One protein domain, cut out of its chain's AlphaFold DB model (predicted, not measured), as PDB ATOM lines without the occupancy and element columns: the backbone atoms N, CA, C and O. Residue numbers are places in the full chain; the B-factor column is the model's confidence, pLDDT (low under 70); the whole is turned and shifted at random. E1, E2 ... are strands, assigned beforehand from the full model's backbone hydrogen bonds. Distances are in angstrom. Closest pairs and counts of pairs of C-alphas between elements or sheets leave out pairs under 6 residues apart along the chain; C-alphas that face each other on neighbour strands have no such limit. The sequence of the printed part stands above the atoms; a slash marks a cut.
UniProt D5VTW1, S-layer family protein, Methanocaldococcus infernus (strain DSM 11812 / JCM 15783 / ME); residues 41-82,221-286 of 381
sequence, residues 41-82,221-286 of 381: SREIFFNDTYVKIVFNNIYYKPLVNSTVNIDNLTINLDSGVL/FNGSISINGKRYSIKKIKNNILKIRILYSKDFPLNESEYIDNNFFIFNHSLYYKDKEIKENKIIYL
ATOM      1  N   SER A  41      30.837 -42.226   3.444       92.88
ATOM      2  CA  SER A  41      30.339 -43.565   3.170       92.88
ATOM      3  C   SER A  41      30.103 -44.391   4.428       92.88
ATOM      4  O   SER A  41      30.650 -44.128   5.506       92.88
ATOM      5  N   ARG A  42      29.225 -45.383   4.286       95.12
ATOM      6  CA  ARG A  42      28.915 -46.406   5.284       95.12
ATOM      7  C   ARG A  42      29.165 -47.759   4.644       95.12
ATOM      8  O   ARG A  42      28.483 -48.114   3.686       95.12
ATOM      9  N   GLU A  43      30.155 -48.487   5.137       96.19
ATOM     10  CA  GLU A  43      30.377 -49.877   4.744       96.19
ATOM     11  C   GLU A  43      29.716 -50.788   5.774       96.19
ATOM     12  O   GLU A  43      29.953 -50.662   6.977       96.19
ATOM     13  N   ILE A  44      28.830 -51.651   5.293       96.81
ATOM     14  CA  ILE A  44      27.872 -52.385   6.113       96.81
ATOM     15  C   ILE A  44      28.239 -53.859   6.084       96.81
ATOM     16  O   ILE A  44      28.416 -54.436   5.011       96.81
ATOM     17  N   PHE A  45      28.317 -54.459   7.267       96.50
ATOM     18  CA  PHE A  45      28.592 -55.873   7.465       96.50
ATOM     19  C   PHE A  45      27.512 -56.476   8.357       96.50
ATOM     20  O   PHE A  45      27.390 -56.104   9.526       96.50
ATOM     21  N   PHE A  46      26.738 -57.408   7.813       93.88
ATOM     22  CA  PHE A  46      25.717 -58.124   8.569       93.88
ATOM     23  C   PHE A  46      26.317 -59.291   9.352       93.88
ATOM     24  O   PHE A  46      27.178 -60.024   8.865       93.88
ATOM     25  N   ASN A  47      25.819 -59.458  10.572       89.06
ATOM     26  CA  ASN A  47      25.948 -60.647  11.396       89.06
ATOM     27  C   ASN A  47      24.535 -61.065  11.848       89.06
ATOM     28  O   ASN A  47      23.608 -60.259  11.787       89.06
ATOM     29  N   ASP A  48      24.368 -62.293  12.333       87.50
ATOM     30  CA  ASP A  48      23.064 -62.834  12.738       87.50
ATOM     31  C   ASP A  48      22.380 -62.004  13.839       87.50
ATOM     32  O   ASP A  48      21.157 -61.981  13.940       87.50
ATOM     33  N   THR A  49      23.166 -61.328  14.684       92.19
ATOM     34  CA  THR A  49      22.662 -60.619  15.878       92.19
ATOM     35  C   THR A  49      22.895 -59.108  15.867       92.19
ATOM     36  O   THR A  49      22.267 -58.377  16.635       92.19
ATOM     37  N   TYR A  50      23.773 -58.610  14.999       94.00
ATOM     38  CA  TYR A  50      24.108 -57.191  14.910       94.00
ATOM     39  C   TYR A  50      24.507 -56.808  13.487       94.00
ATOM     40  O   TYR A  50      24.919 -57.645  12.685       94.00
ATOM     41  N   VAL A  51      24.452 -55.515  13.190       95.12
ATOM     42  CA  VAL A  51      25.066 -54.940  11.997       95.12
ATOM     43  C   VAL A  51      26.266 -54.095  12.400       95.12
ATOM     44  O   VAL A  51      26.180 -53.217  13.258       95.12
ATOM     45  N   LYS A  52      27.417 -54.365  11.788       96.06
ATOM     46  CA  LYS A  52      28.603 -53.527  11.931       96.06
ATOM     47  C   LYS A  52      28.630 -52.518  10.802       96.06
ATOM     48  O   LYS A  52      28.616 -52.886   9.629       96.06
ATOM     49  N   ILE A  53      28.726 -51.245  11.162       96.50
ATOM     50  CA  ILE A  53      28.858 -50.156  10.198       96.50
ATOM     51  C   ILE A  53      30.224 -49.511  10.386       96.50
ATOM     52  O   ILE A  53      30.576 -49.058  11.480       96.50
ATOM     53  N   VAL A  54      31.005 -49.473   9.310       96.81
ATOM     54  CA  VAL A  54      32.232 -48.684   9.219       96.81
ATOM     55  C   VAL A  54      31.869 -47.321   8.639       96.81
ATOM     56  O   VAL A  54      31.428 -47.194   7.497       96.81
ATOM     57  N   PHE A  55      32.052 -46.294   9.456       95.75
ATOM     58  CA  PHE A  55      31.807 -44.899   9.140       95.75
ATOM     59  C   PHE A  55      33.072 -44.300   8.551       95.75
ATOM     60  O   PHE A  55      34.109 -44.263   9.214       95.75
ATOM     61  N   ASN A  56      32.972 -43.794   7.328       95.00
ATOM     62  CA  ASN A  56      33.996 -42.993   6.685       95.00
ATOM     63  C   ASN A  56      33.437 -41.585   6.481       95.00
ATOM     64  O   ASN A  56      32.637 -41.374   5.577       95.00
ATOM     65  N   ASN A  57      33.834 -40.648   7.341       93.06
ATOM     66  CA  ASN A  57      33.383 -39.259   7.277       93.06
ATOM     67  C   ASN A  57      34.517 -38.362   6.771       93.06
ATOM     68  O   ASN A  57      35.651 -38.467   7.247       93.06
ATOM     69  N   ILE A  58      34.212 -37.475   5.833       90.06
ATOM     70  CA  ILE A  58      35.139 -36.575   5.159       90.06
ATOM     71  C   ILE A  58      34.657 -35.141   5.362       90.06
ATOM     72  O   ILE A  58      33.587 -34.737   4.923       90.06
ATOM     73  N   TYR A  59      35.502 -34.341   5.998       87.88
ATOM     74  CA  TYR A  59      35.253 -32.934   6.258       87.88
ATOM     75  C   TYR A  59      36.277 -32.088   5.531       87.88
ATOM     76  O   TYR A  59      37.459 -32.433   5.447       87.88
ATOM     77  N   TYR A  60      35.826 -30.927   5.084       84.56
ATOM     78  CA  TYR A  60      36.679 -29.929   4.476       84.56
ATOM     79  C   TYR A  60      36.598 -28.662   5.302       84.56
ATOM     80  O   TYR A  60      35.512 -28.168   5.604       84.56
ATOM     81  N   LYS A  61      37.758 -28.165   5.723       83.88
ATOM     82  CA  LYS A  61      37.840 -27.009   6.609       83.88
ATOM     83  C   LYS A  61      38.811 -25.975   6.045       83.88
ATOM     84  O   LYS A  61      39.930 -26.349   5.701       83.88
ATOM     85  N   PRO A  62      38.442 -24.687   5.991       83.50
ATOM     86  CA  PRO A  62      39.394 -23.629   5.687       83.50
ATOM     87  C   PRO A  62      40.483 -23.600   6.765       83.50
ATOM     88  O   PRO A  62      40.190 -23.603   7.965       83.50
ATOM     89  N   LEU A  63      41.740 -23.547   6.346       82.50
ATOM     90  CA  LEU A  63      42.889 -23.346   7.215       82.50
ATOM     91  C   LEU A  63      43.021 -21.848   7.510       82.50
ATOM     92  O   LEU A  63      43.735 -21.127   6.818       82.50
ATOM     93  N   VAL A  64      42.286 -21.382   8.521       81.12
ATOM     94  CA  VAL A  64      42.372 -19.994   9.015       81.12
ATOM     95  C   VAL A  64      43.578 -19.819   9.943       81.12
ATOM     96  O   VAL A  64      44.209 -18.770   9.974       81.12
ATOM     97  N   ASN A  65      43.905 -20.867  10.694       82.12
ATOM     98  CA  ASN A  65      45.025 -20.940  11.618       82.12
ATOM     99  C   ASN A  65      45.678 -22.322  11.532       82.12
ATOM    100  O   ASN A  65      45.080 -23.282  11.052       82.12
ATOM    101  N   SER A  66      46.891 -22.438  12.058       86.12
ATOM    102  CA  SER A  66      47.638 -23.698  12.071       86.12
ATOM    103  C   SER A  66      47.045 -24.742  13.023       86.12
ATOM    104  O   SER A  66      47.469 -25.892  13.001       86.12
ATOM    105  N   THR A  67      46.063 -24.370  13.853       89.19
ATOM    106  CA  THR A  67      45.450 -25.254  14.851       89.19
ATOM    107  C   THR A  67      44.104 -25.802  14.389       89.19
ATOM    108  O   THR A  67      43.151 -25.067  14.138       89.19
ATOM    109  N   VAL A  68      43.987 -27.122  14.370       88.44
ATOM    110  CA  VAL A  68      42.807 -27.858  13.928       88.44
ATOM    111  C   VAL A  68      42.202 -28.602  15.109       88.44
ATOM    112  O   VAL A  68      42.852 -29.458  15.700       88.44
ATOM    113  N   ASN A  69      40.939 -28.304  15.410       90.38
ATOM    114  CA  ASN A  69      40.148 -29.004  16.424       90.38
ATOM    115  C   ASN A  69      39.118 -29.907  15.742       90.38
ATOM    116  O   ASN A  69      38.332 -29.412  14.924       90.38
ATOM    117  N   ILE A  70      39.135 -31.202  16.067       88.81
ATOM    118  CA  ILE A  70      38.240 -32.243  15.541       88.81
ATOM    119  C   ILE A  70      37.867 -33.169  16.699       88.81
ATOM    120  O   ILE A  70      38.739 -33.830  17.255       88.81
ATOM    121  N   ASP A  71      36.588 -33.271  17.058       87.69
ATOM    122  CA  ASP A  71      36.145 -34.016  18.246       87.69
ATOM    123  C   ASP A  71      36.938 -33.605  19.513       87.69
ATOM    124  O   ASP A  71      36.905 -32.455  19.947       87.69
ATOM    125  N   ASN A  72      37.681 -34.554  20.086       91.38
ATOM    126  CA  ASN A  72      38.549 -34.406  21.250       91.38
ATOM    127  C   ASN A  72      40.024 -34.186  20.874       91.38
ATOM    128  O   ASN A  72      40.894 -34.217  21.740       91.38
ATOM    129  N   LEU A  73      40.322 -34.038  19.587       93.38
ATOM    130  CA  LEU A  73      41.665 -33.963  19.035       93.38
ATOM    131  C   LEU A  73      41.984 -32.514  18.654       93.38
ATOM    132  O   LEU A  73      41.199 -31.850  17.977       93.38
ATOM    133  N   THR A  74      43.147 -32.037  19.077       94.31
ATOM    134  CA  THR A  74      43.710 -30.733  18.715       94.31
ATOM    135  C   THR A  74      45.065 -30.959  18.063       94.31
ATOM    136  O   THR A  74      45.918 -31.633  18.632       94.31
ATOM    137  N   ILE A  75      45.283 -30.414  16.868       92.75
ATOM    138  CA  ILE A  75      46.562 -30.518  16.154       92.75
ATOM    139  C   ILE A  75      47.045 -29.134  15.779       92.75
ATOM    140  O   ILE A  75      46.317 -28.394  15.129       92.75
ATOM    141  N   ASN A  76      48.294 -28.823  16.095       92.44
ATOM    142  CA  ASN A  76      49.014 -27.723  15.475       92.44
ATOM    143  C   ASN A  76      49.814 -28.260  14.278       92.44
ATOM    144  O   ASN A  76      50.733 -29.059  14.440       92.44
ATOM    145  N   LEU A  77      49.438 -27.841  13.072       88.50
ATOM    146  CA  LEU A  77      50.010 -28.309  11.812       88.50
ATOM    147  C   LEU A  77      51.423 -27.778  11.545       88.50
ATOM    148  O   LEU A  77      52.165 -28.436  10.824       88.50
ATOM    149  N   ASP A  78      51.809 -26.641  12.132       87.94
ATOM    150  CA  ASP A  78      53.150 -26.071  11.944       87.94
ATOM    151  C   ASP A  78      54.170 -26.779  12.838       87.94
ATOM    152  O   ASP A  78      55.258 -27.154  12.401       87.94
ATOM    153  N   SER A  79      53.818 -26.990  14.110       90.81
ATOM    154  CA  SER A  79      54.701 -27.669  15.063       90.81
ATOM    155  C   SER A  79      54.614 -29.196  14.974       90.81
ATOM    156  O   SER A  79      55.541 -29.892  15.396       90.81
ATOM    157  N   GLY A  80      53.514 -29.722  14.428       90.12
ATOM    158  CA  GLY A  80      53.175 -31.144  14.447       90.12
ATOM    159  C   GLY A  80      52.723 -31.640  15.824       90.12
ATOM    160  O   GLY A  80      52.620 -32.850  16.020       90.12
ATOM    161  N   VAL A  81      52.478 -30.741  16.784       94.06
ATOM    162  CA  VAL A  81      52.011 -31.110  18.128       94.06
ATOM    163  C   VAL A  81      50.557 -31.558  18.053       94.06
ATOM    164  O   VAL A  81      49.707 -30.849  17.514       94.06
ATOM    165  N   LEU A  82      50.277 -32.727  18.624       96.12
ATOM    166  CA  LEU A  82      48.942 -33.301  18.702       96.12
ATOM    167  C   LEU A  82      48.570 -33.557  20.157       96.12
ATOM    168  O   LEU A  82      49.285 -34.254  20.879       96.12
ATOM    169  N   PHE A 221      53.086 -35.290  14.604       92.25
ATOM    170  CA  PHE A 221      52.008 -35.782  13.762       92.25
ATOM    171  C   PHE A 221      52.425 -35.794  12.286       92.25
ATOM    172  O   PHE A 221      52.880 -34.789  11.745       92.25
ATOM    173  N   ASN A 222      52.232 -36.934  11.621       88.56
ATOM    174  CA  ASN A 222      52.670 -37.185  10.246       88.56
ATOM    175  C   ASN A 222      51.495 -37.361   9.264       88.56
ATOM    176  O   ASN A 222      51.587 -38.105   8.290       88.56
ATOM    177  N   GLY A 223      50.367 -36.697   9.529       89.06
ATOM    178  CA  GLY A 223      49.199 -36.698   8.644       89.06
ATOM    179  C   GLY A 223      48.153 -37.766   8.959       89.06
ATOM    180  O   GLY A 223      47.013 -37.622   8.526       89.06
ATOM    181  N   SER A 224      48.455 -38.798   9.758       93.69
ATOM    182  CA  SER A 224      47.419 -39.720  10.245       93.69
ATOM    183  C   SER A 224      47.690 -40.261  11.646       93.69
ATOM    184  O   SER A 224      48.836 -40.440  12.044       93.69
ATOM    185  N   ILE A 225      46.627 -40.524  12.405       94.31
ATOM    186  CA  ILE A 225      46.714 -41.084  13.755       94.31
ATOM    187  C   ILE A 225      45.482 -41.933  14.058       94.31
ATOM    188  O   ILE A 225      44.368 -41.588  13.673       94.31
ATOM    189  N   SER A 226      45.675 -43.031  14.781       93.06
ATOM    190  CA  SER A 226      44.575 -43.810  15.351       93.06
ATOM    191  C   SER A 226      44.571 -43.630  16.857       93.06
ATOM    192  O   SER A 226      45.600 -43.871  17.484       93.06
ATOM    193  N   ILE A 227      43.437 -43.221  17.421       91.56
ATOM    194  CA  ILE A 227      43.237 -43.064  18.861       91.56
ATOM    195  C   ILE A 227      41.762 -43.285  19.204       91.56
ATOM    196  O   ILE A 227      40.870 -42.869  18.467       91.56
ATOM    197  N   ASN A 228      41.498 -43.964  20.322       87.56
ATOM    198  CA  ASN A 228      40.145 -44.224  20.819       87.56
ATOM    199  C   ASN A 228      39.212 -44.920  19.807       87.56
ATOM    200  O   ASN A 228      38.044 -44.559  19.679       87.56
ATOM    201  N   GLY A 229      39.735 -45.889  19.048       88.50
ATOM    202  CA  GLY A 229      38.971 -46.622  18.026       88.50
ATOM    203  C   GLY A 229      38.633 -45.823  16.759       88.50
ATOM    204  O   GLY A 229      37.964 -46.346  15.872       88.50
ATOM    205  N   LYS A 230      39.111 -44.578  16.646       93.12
ATOM    206  CA  LYS A 230      38.967 -43.730  15.460       93.12
ATOM    207  C   LYS A 230      40.318 -43.549  14.775       93.12
ATOM    208  O   LYS A 230      41.332 -43.336  15.441       93.12
ATOM    209  N   ARG A 231      40.337 -43.593  13.445       94.94
ATOM    210  CA  ARG A 231      41.485 -43.222  12.613       94.94
ATOM    211  C   ARG A 231      41.220 -41.872  11.965       94.94
ATOM    212  O   ARG A 231      40.297 -41.733  11.173       94.94
ATOM    213  N   TYR A 232      42.072 -40.909  12.272       94.56
ATOM    214  CA  TYR A 232      42.081 -39.577  11.696       94.56
ATOM    215  C   TYR A 232      43.157 -39.510  10.610       94.56
ATOM    216  O   TYR A 232      44.284 -39.962  10.813       94.56
ATOM    217  N   SER A 233      42.823 -38.937   9.461       94.12
ATOM    218  CA  SER A 233      43.761 -38.584   8.397       94.12
ATOM    219  C   SER A 233      43.518 -37.137   8.009       94.12
ATOM    220  O   SER A 233      42.380 -36.746   7.759       94.12
ATOM    221  N   ILE A 234      44.565 -36.324   8.015       92.06
ATOM    222  CA  ILE A 234      44.478 -34.887   7.784       92.06
ATOM    223  C   ILE A 234      45.505 -34.528   6.730       92.06
ATOM    224  O   ILE A 234      46.704 -34.746   6.904       92.06
ATOM    225  N   LYS A 235      45.020 -33.958   5.632       88.06
ATOM    226  CA  LYS A 235      45.840 -33.554   4.497       88.06
ATOM    227  C   LYS A 235      45.504 -32.121   4.124       88.06
ATOM    228  O   LYS A 235      44.337 -31.786   3.925       88.06
ATOM    229  N   LYS A 236      46.529 -31.281   3.982       85.56
ATOM    230  CA  LYS A 236      46.371 -29.980   3.334       85.56
ATOM    231  C   LYS A 236      46.132 -30.209   1.844       85.56
ATOM    232  O   LYS A 236      46.920 -30.879   1.181       85.56
ATOM    233  N   ILE A 237      45.028 -29.676   1.343       80.56
ATOM    234  CA  ILE A 237      44.696 -29.632  -0.078       80.56
ATOM    235  C   ILE A 237      44.781 -28.171  -0.559       80.56
ATOM    236  O   ILE A 237      45.187 -27.276   0.191       80.56
ATOM    237  N   LYS A 238      44.479 -27.925  -1.834       72.44
ATOM    238  CA  LYS A 238      44.618 -26.598  -2.459       72.44
ATOM    239  C   LYS A 238      43.779 -25.526  -1.757       72.44
ATOM    240  O   LYS A 238      42.864 -25.830  -0.998       72.44
ATOM    241  N   ASN A 239      44.121 -24.264  -2.017       70.69
ATOM    242  CA  ASN A 239      43.424 -23.079  -1.500       70.69
ATOM    243  C   ASN A 239      43.375 -22.992   0.032       70.69
ATOM    244  O   ASN A 239      42.407 -22.493   0.595       70.69
ATOM    245  N   ASN A 240      44.421 -23.479   0.716       79.69
ATOM    246  CA  ASN A 240      44.467 -23.530   2.181       79.69
ATOM    247  C   ASN A 240      43.243 -24.245   2.777       79.69
ATOM    248  O   ASN A 240      42.723 -23.837   3.805       79.69
ATOM    249  N   ILE A 241      42.779 -25.323   2.147       83.38
ATOM    250  CA  ILE A 241      41.729 -26.176   2.705       83.38
ATOM    251  C   ILE A 241      42.392 -27.410   3.315       83.38
ATOM    252  O   ILE A 241      43.379 -27.937   2.802       83.38
ATOM    253  N   LEU A 242      41.853 -27.887   4.425       87.56
ATOM    254  CA  LEU A 242      42.191 -29.170   5.013       87.56
ATOM    255  C   LEU A 242      41.118 -30.182   4.665       87.56
ATOM    256  O   LEU A 242      39.941 -29.939   4.917       87.56
ATOM    257  N   LYS A 243      41.548 -31.336   4.168       89.31
ATOM    258  CA  LYS A 243      40.732 -32.539   4.097       89.31
ATOM    259  C   LYS A 243      40.982 -33.363   5.350       89.31
ATOM    260  O   LYS A 243      42.120 -33.751   5.621       89.31
ATOM    261  N   ILE A 244      39.925 -33.626   6.099       92.00
ATOM    262  CA  ILE A 244      39.943 -34.401   7.334       92.00
ATOM    263  C   ILE A 244      39.076 -35.632   7.102       92.00
ATOM    264  O   ILE A 244      37.879 -35.511   6.881       92.00
ATOM    265  N   ARG A 245      39.670 -36.818   7.171       94.50
ATOM    266  CA  ARG A 245      38.974 -38.100   7.059       94.50
ATOM    267  C   ARG A 245      38.985 -38.800   8.411       94.50
ATOM    268  O   ARG A 245      40.053 -38.972   8.999       94.50
ATOM    269  N   ILE A 246      37.815 -39.201   8.892       95.25
ATOM    270  CA  ILE A 246      37.633 -39.924  10.152       95.25
ATOM    271  C   ILE A 246      37.002 -41.277   9.835       95.25
ATOM    272  O   ILE A 246      35.885 -41.336   9.324       95.25
ATOM    273  N   LEU A 247      37.720 -42.350  10.156       96.12
ATOM    274  CA  LEU A 247      37.278 -43.727   9.976       96.12
ATOM    275  C   LEU A 247      37.079 -44.394  11.339       96.12
ATOM    276  O   LEU A 247      37.993 -44.387  12.166       96.12
ATOM    277  N   TYR A 248      35.913 -44.981  11.579       94.75
ATOM    278  CA  TYR A 248      35.635 -45.782  12.776       94.75
ATOM    279  C   TYR A 248      34.541 -46.805  12.501       94.75
ATOM    280  O   TYR A 248      33.845 -46.706  11.499       94.75
ATOM    281  N   SER A 249      34.372 -47.784  13.385       95.00
ATOM    282  CA  SER A 249      33.277 -48.751  13.288       95.00
ATOM    283  C   SER A 249      32.463 -48.793  14.567       95.00
ATOM    284  O   SER A 249      33.029 -48.664  15.654       95.00
ATOM    285  N   LYS A 250      31.159 -49.016  14.434       93.44
ATOM    286  CA  LYS A 250      30.260 -49.302  15.552       93.44
ATOM    287  C   LYS A 250      29.385 -50.499  15.185       93.44
ATOM    288  O   LYS A 250      28.985 -50.638  14.028       93.44
ATOM    289  N   ASP A 251      29.124 -51.329  16.183       93.50
ATOM    290  CA  ASP A 251      28.221 -52.466  16.084       93.50
ATOM    291  C   ASP A 251      26.863 -52.043  16.651       93.50
ATOM    292  O   ASP A 251      26.800 -51.378  17.690       93.50
ATOM    293  N   PHE A 252      25.797 -52.403  15.948       94.00
ATOM    294  CA  PHE A 252      24.424 -52.058  16.291       94.00
ATOM    295  C   PHE A 252      23.594 -53.339  16.412       94.00
ATOM    296  O   PHE A 252      23.464 -54.060  15.417       94.00
ATOM    297  N   PRO A 253      23.060 -53.659  17.600       93.75
ATOM    298  CA  PRO A 253      22.192 -54.817  17.787       93.75
ATOM    299  C   PRO A 253      20.938 -54.721  16.909       93.75
ATOM    300  O   PRO A 253      20.299 -53.674  16.849       93.75
ATOM    301  N   LEU A 254      20.559 -55.809  16.230       92.44
ATOM    302  CA  LEU A 254      19.369 -55.806  15.363       92.44
ATOM    303  C   LEU A 254      18.052 -55.894  16.156       92.44
ATOM    304  O   LEU A 254      16.992 -55.544  15.654       92.44
ATOM    305  N   ASN A 255      18.101 -56.337  17.410       90.88
ATOM    306  CA  ASN A 255      16.933 -56.454  18.286       90.88
ATOM    307  C   ASN A 255      16.446 -55.117  18.875       90.88
ATOM    308  O   ASN A 255      15.412 -55.092  19.539       90.88
ATOM    309  N   GLU A 256      17.165 -54.018  18.648       88.06
ATOM    310  CA  GLU A 256      16.821 -52.692  19.157       88.06
ATOM    311  C   GLU A 256      16.397 -51.768  18.011       88.06
ATOM    312  O   GLU A 256      16.987 -51.768  16.934       88.06
ATOM    313  N   SER A 257      15.355 -50.963  18.234       92.44
ATOM    314  CA  SER A 257      15.014 -49.887  17.300       92.44
ATOM    315  C   SER A 257      15.883 -48.670  17.607       92.44
ATOM    316  O   SER A 257      15.674 -47.999  18.617       92.44
ATOM    317  N   GLU A 258      16.860 -48.389  16.746       93.75
ATOM    318  CA  GLU A 258      17.836 -47.308  16.929       93.75
ATOM    319  C   GLU A 258      17.955 -46.489  15.637       93.75
ATOM    320  O   GLU A 258      18.164 -47.031  14.550       93.75
ATOM    321  N   TYR A 259      17.851 -45.162  15.751       93.56
ATOM    322  CA  TYR A 259      18.308 -44.258  14.695       93.56
ATOM    323  C   TYR A 259      19.831 -44.142  14.766       93.56
ATOM    324  O   TYR A 259      20.376 -43.804  15.817       93.56
ATOM    325  N   ILE A 260      20.508 -44.391  13.646       92.75
ATOM    326  CA  ILE A 260      21.969 -44.438  13.584       92.75
ATOM    327  C   ILE A 260      22.527 -43.066  13.195       92.75
ATOM    328  O   ILE A 260      23.104 -42.369  14.027       92.75
ATOM    329  N   ASP A 261      22.370 -42.681  11.930       89.88
ATOM    330  CA  ASP A 261      22.710 -41.373  11.364       89.88
ATOM    331  C   ASP A 261      22.178 -41.270   9.931       89.88
ATOM    332  O   ASP A 261      21.835 -42.282   9.347       89.88
ATOM    333  N   ASN A 262      22.110 -40.080   9.327       85.75
ATOM    334  CA  ASN A 262      21.935 -39.911   7.871       85.75
ATOM    335  C   ASN A 262      20.852 -40.803   7.211       85.75
ATOM    336  O   ASN A 262      21.051 -41.319   6.112       85.75
ATOM    337  N   ASN A 263      19.697 -40.961   7.869       90.12
ATOM    338  CA  ASN A 263      18.568 -41.821   7.463       90.12
ATOM    339  C   ASN A 263      18.817 -43.336   7.537       90.12
ATOM    340  O   ASN A 263      18.016 -44.105   7.008       90.12
ATOM    341  N   PHE A 264      19.896 -43.761   8.185       94.38
ATOM    342  CA  PHE A 264      20.082 -45.115   8.677       94.38
ATOM    343  C   PHE A 264      19.324 -45.311   9.981       94.38
ATOM    344  O   PHE A 264      19.483 -44.540  10.931       94.38
ATOM    345  N   PHE A 265      18.539 -46.376  10.043       95.44
ATOM    346  CA  PHE A 265      17.874 -46.801  11.264       95.44
ATOM    347  C   PHE A 265      17.677 -48.313  11.260       95.44
ATOM    348  O   PHE A 265      17.544 -48.931  10.201       95.44
ATOM    349  N   ILE A 266      17.664 -48.903  12.449       95.12
ATOM    350  CA  ILE A 266      17.261 -50.289  12.657       95.12
ATOM    351  C   ILE A 266      15.811 -50.286  13.109       95.12
ATOM    352  O   ILE A 266      15.424 -49.533  14.003       95.12
ATOM    353  N   PHE A 267      15.009 -51.125  12.472       94.19
ATOM    354  CA  PHE A 267      13.621 -51.343  12.842       94.19
ATOM    355  C   PHE A 267      13.239 -52.782  12.507       94.19
ATOM    356  O   PHE A 267      13.603 -53.287  11.448       94.19
ATOM    357  N   ASN A 268      12.512 -53.452  13.402       90.94
ATOM    358  CA  ASN A 268      12.069 -54.837  13.210       90.94
ATOM    359  C   ASN A 268      13.185 -55.801  12.745       90.94
ATOM    360  O   ASN A 268      12.969 -56.582  11.825       90.94
ATOM    361  N   HIS A 269      14.360 -55.773  13.382       91.31
ATOM    362  CA  HIS A 269      15.498 -56.650  13.052       91.31
ATOM    363  C   HIS A 269      16.158 -56.426  11.688       91.31
ATOM    364  O   HIS A 269      17.017 -57.212  11.296       91.31
ATOM    365  N   SER A 270      15.836 -55.325  11.007       94.00
ATOM    366  CA  SER A 270      16.430 -54.971   9.719       94.00
ATOM    367  C   SER A 270      17.028 -53.566   9.740       94.00
ATOM    368  O   SER A 270      16.528 -52.664  10.416       94.00
ATOM    369  N   LEU A 271      18.093 -53.373   8.960       95.69
ATOM    370  CA  LEU A 271      18.697 -52.065   8.709       95.69
ATOM    371  C   LEU A 271      18.043 -51.413   7.486       95.69
ATOM    372  O   LEU A 271      17.957 -52.024   6.420       95.69
ATOM    373  N   TYR A 272      17.666 -50.146   7.613       94.88
ATOM    374  CA  TYR A 272      17.104 -49.336   6.536       94.88
ATOM    375  C   TYR A 272      18.000 -48.136   6.234       94.88
ATOM    376  O   TYR A 272      18.667 -47.619   7.125       94.88
ATOM    377  N   TYR A 273      17.987 -47.675   4.982       92.62
ATOM    378  CA  TYR A 273      18.537 -46.385   4.551       92.62
ATOM    379  C   TYR A 273      17.578 -45.726   3.566       92.62
ATOM    380  O   TYR A 273      17.247 -46.331   2.542       92.62
ATOM    381  N   LYS A 274      17.145 -44.490   3.857       89.06
ATOM    382  CA  LYS A 274      16.146 -43.762   3.043       89.06
ATOM    383  C   LYS A 274      14.920 -44.645   2.740       89.06
ATOM    384  O   LYS A 274      14.563 -44.849   1.581       89.06
ATOM    385  N   ASP A 275      14.364 -45.245   3.793       89.00
ATOM    386  CA  ASP A 275      13.178 -46.118   3.771       89.00
ATOM    387  C   ASP A 275      13.317 -47.418   2.959       89.00
ATOM    388  O   ASP A 275      12.344 -48.145   2.762       89.00
ATOM    389  N   LYS A 276      14.530 -47.758   2.508       92.06
ATOM    390  CA  LYS A 276      14.819 -49.020   1.821       92.06
ATOM    391  C   LYS A 276      15.598 -49.954   2.728       92.06
ATOM    392  O   LYS A 276      16.651 -49.589   3.250       92.06
ATOM    393  N   GLU A 277      15.092 -51.172   2.865       94.94
ATOM    394  CA  GLU A 277      15.768 -52.239   3.593       94.94
ATOM    395  C   GLU A 277      17.090 -52.610   2.903       94.94
ATOM    396  O   GLU A 277      17.165 -52.756   1.678       94.94
ATOM    397  N   ILE A 278      18.143 -52.775   3.696       93.94
ATOM    398  CA  ILE A 278      19.453 -53.232   3.248       93.94
ATOM    399  C   ILE A 278      19.616 -54.688   3.676       93.94
ATOM    400  O   ILE A 278      19.504 -54.996   4.855       93.94
ATOM    401  N   LYS A 279      19.903 -55.570   2.713       90.44
ATOM    402  CA  LYS A 279      19.936 -57.029   2.926       90.44
ATOM    403  C   LYS A 279      21.306 -57.670   2.737       90.44
ATOM    404  O   LYS A 279      21.448 -58.873   2.912       90.44
ATOM    405  N   GLU A 280      22.299 -56.892   2.327       92.19
ATOM    406  CA  GLU A 280      23.607 -57.410   1.936       92.19
ATOM    407  C   GLU A 280      24.732 -56.467   2.346       92.19
ATOM    408  O   GLU A 280      24.528 -55.260   2.525       92.19
ATOM    409  N   ASN A 281      25.934 -57.032   2.448       93.94
ATOM    410  CA  ASN A 281      27.143 -56.264   2.698       93.94
ATOM    411  C   ASN A 281      27.414 -55.351   1.507       93.94
ATOM    412  O   ASN A 281      27.625 -55.817   0.387       93.94
ATOM    413  N   LYS A 282      27.424 -54.043   1.747       92.56
ATOM    414  CA  LYS A 282      27.684 -53.057   0.702       92.56
ATOM    415  C   LYS A 282      28.207 -51.755   1.282       92.56
ATOM    416  O   LYS A 282      28.073 -51.483   2.474       92.56
ATOM    417  N   ILE A 283      28.770 -50.939   0.400       91.44
ATOM    418  CA  ILE A 283      29.139 -49.558   0.694       91.44
ATOM    419  C   ILE A 283      28.027 -48.656   0.169       91.44
ATOM    420  O   ILE A 283      27.653 -48.751  -0.998       91.44
ATOM    421  N   ILE A 284      27.524 -47.775   1.024       89.31
ATOM    422  CA  ILE A 284      26.589 -46.714   0.658       89.31
ATOM    423  C   ILE A 284      27.330 -45.385   0.730       89.31
ATOM    424  O   ILE A 284      27.913 -45.062   1.765       89.31
ATOM    425  N   TYR A 285      27.289 -44.610  -0.352       86.12
ATOM    426  CA  TYR A 285      27.833 -43.255  -0.398       86.12
ATOM    427  C   TYR A 285      26.707 -42.251  -0.150       86.12
ATOM    428  O   TYR A 285      25.658 -42.299  -0.790       86.12
ATOM    429  N   LEU A 286      26.899 -41.332   0.795       82.06
ATOM    430  CA  LEU A 286      25.815 -40.446   1.242       82.06
ATOM    431  C   LEU A 286      25.496 -39.322   0.247       82.06
ATOM    432  O   LEU A 286      24.410 -38.751   0.301       82.06
TER     433      LEU A 286
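What this domain is: This is residues 41 to 82 and 221 to 286 of the 381 residues of the protein "S-layer family protein" of Methanocaldococcus infernus (strain DSM 11812 / JCM 15783 / ME) (UniProt D5VTW1). Two long strands, E2 and E7, run side by side as a twisted ribbon through the middle of an elongated domain and join two lobes. In one lobe E1 and E12 extend the sheet beside E2, and the small sheet E8 to E11 covers that part as a sandwich only partly face to face; in the other, E5 and E6 extend the sheet beside E7, with the hairpin E3 and E4 set off from them. The printed part has 108 residues, with no named helix and twelve named strands, E1 to E12 along the chain; the class is all strand, and the three sheets are antiparallel, in the orders E5 E6 E7 E2 E1 E12, E8 E9 E10 E11 and E3 E4. The whole is loose, with a radius of gyration of the C-alphas of 16.9 A and spans of 50 by 26 by 19 A.

Where its parts are: E1, residues 41 to 46, begins at C-alpha 41 (30.339, -43.565, 3.170). E2, residues 50 to 62, is 38.0 A long; E3 holds residues 67 to 70 and E4 73 to 76. After the cut come E5, residues 224 to 227, E6, residues 230 to 237 and 21.7 A long, and E7, residues 241 to 253 and 37.8 A long, which begins at C-alpha 241 (41.729, -26.176, 2.705). E8, residues 258 to 261, E9, 264 to 267, E10, 270 to 273, and E11, 276 to 278, follow. E12, residues 282 to 285, ends at C-alpha 285 (27.833, -43.255, -0.398).

How they stand to each other: The sheet of six is twisted, with edge strands E5 and E12. E7 and E2 are antiparallel at 165 degrees, with N 57 and O 246 2.9 A apart, within hydrogen-bond range. The hairpin E1 and E2 has N 43 and O 54 at 3.0 A, and E1 and E12 have N 42 and O 284 at 2.9 A. E5, E6 and E7 form a meander, each strand the antiparallel neighbour of the one before, with N 225 to O 232 at 2.9 A and N 233 to O 245 at 2.8 A. E8, E9, E10 and E11 form another, with N 260 to O 264 at 2.9 A, N 267 to O 270 at 3.0 A and N 273 to O 276 at 2.9 A. The sheet E5 E6 E7 E2 E1 E12 and the sheet E8 E9 E10 E11 make a sandwich, two sheets face to face, the parts that face each other 10.1 A centre to centre; the closest C-alphas of E2 and E10 are those of Val 51 and Leu 271, 7.7 A apart. In the hairpin E3 and E4, N 68 and O 75 are 2.8 A apart; E3 and E7 are apart, as are E4 and E6.

The domain as a whole: The two C-alphas farthest apart, of Ser 79 and Asn 268, are 50.6 A apart. Residues 83 to 220 are not printed, and C-alphas 82 and 221 are 6.3 A apart across this cut. Of the links that are printed whole, each is tight. Mean pLDDT of the printed part is 90.9, and no printed residue is under 70.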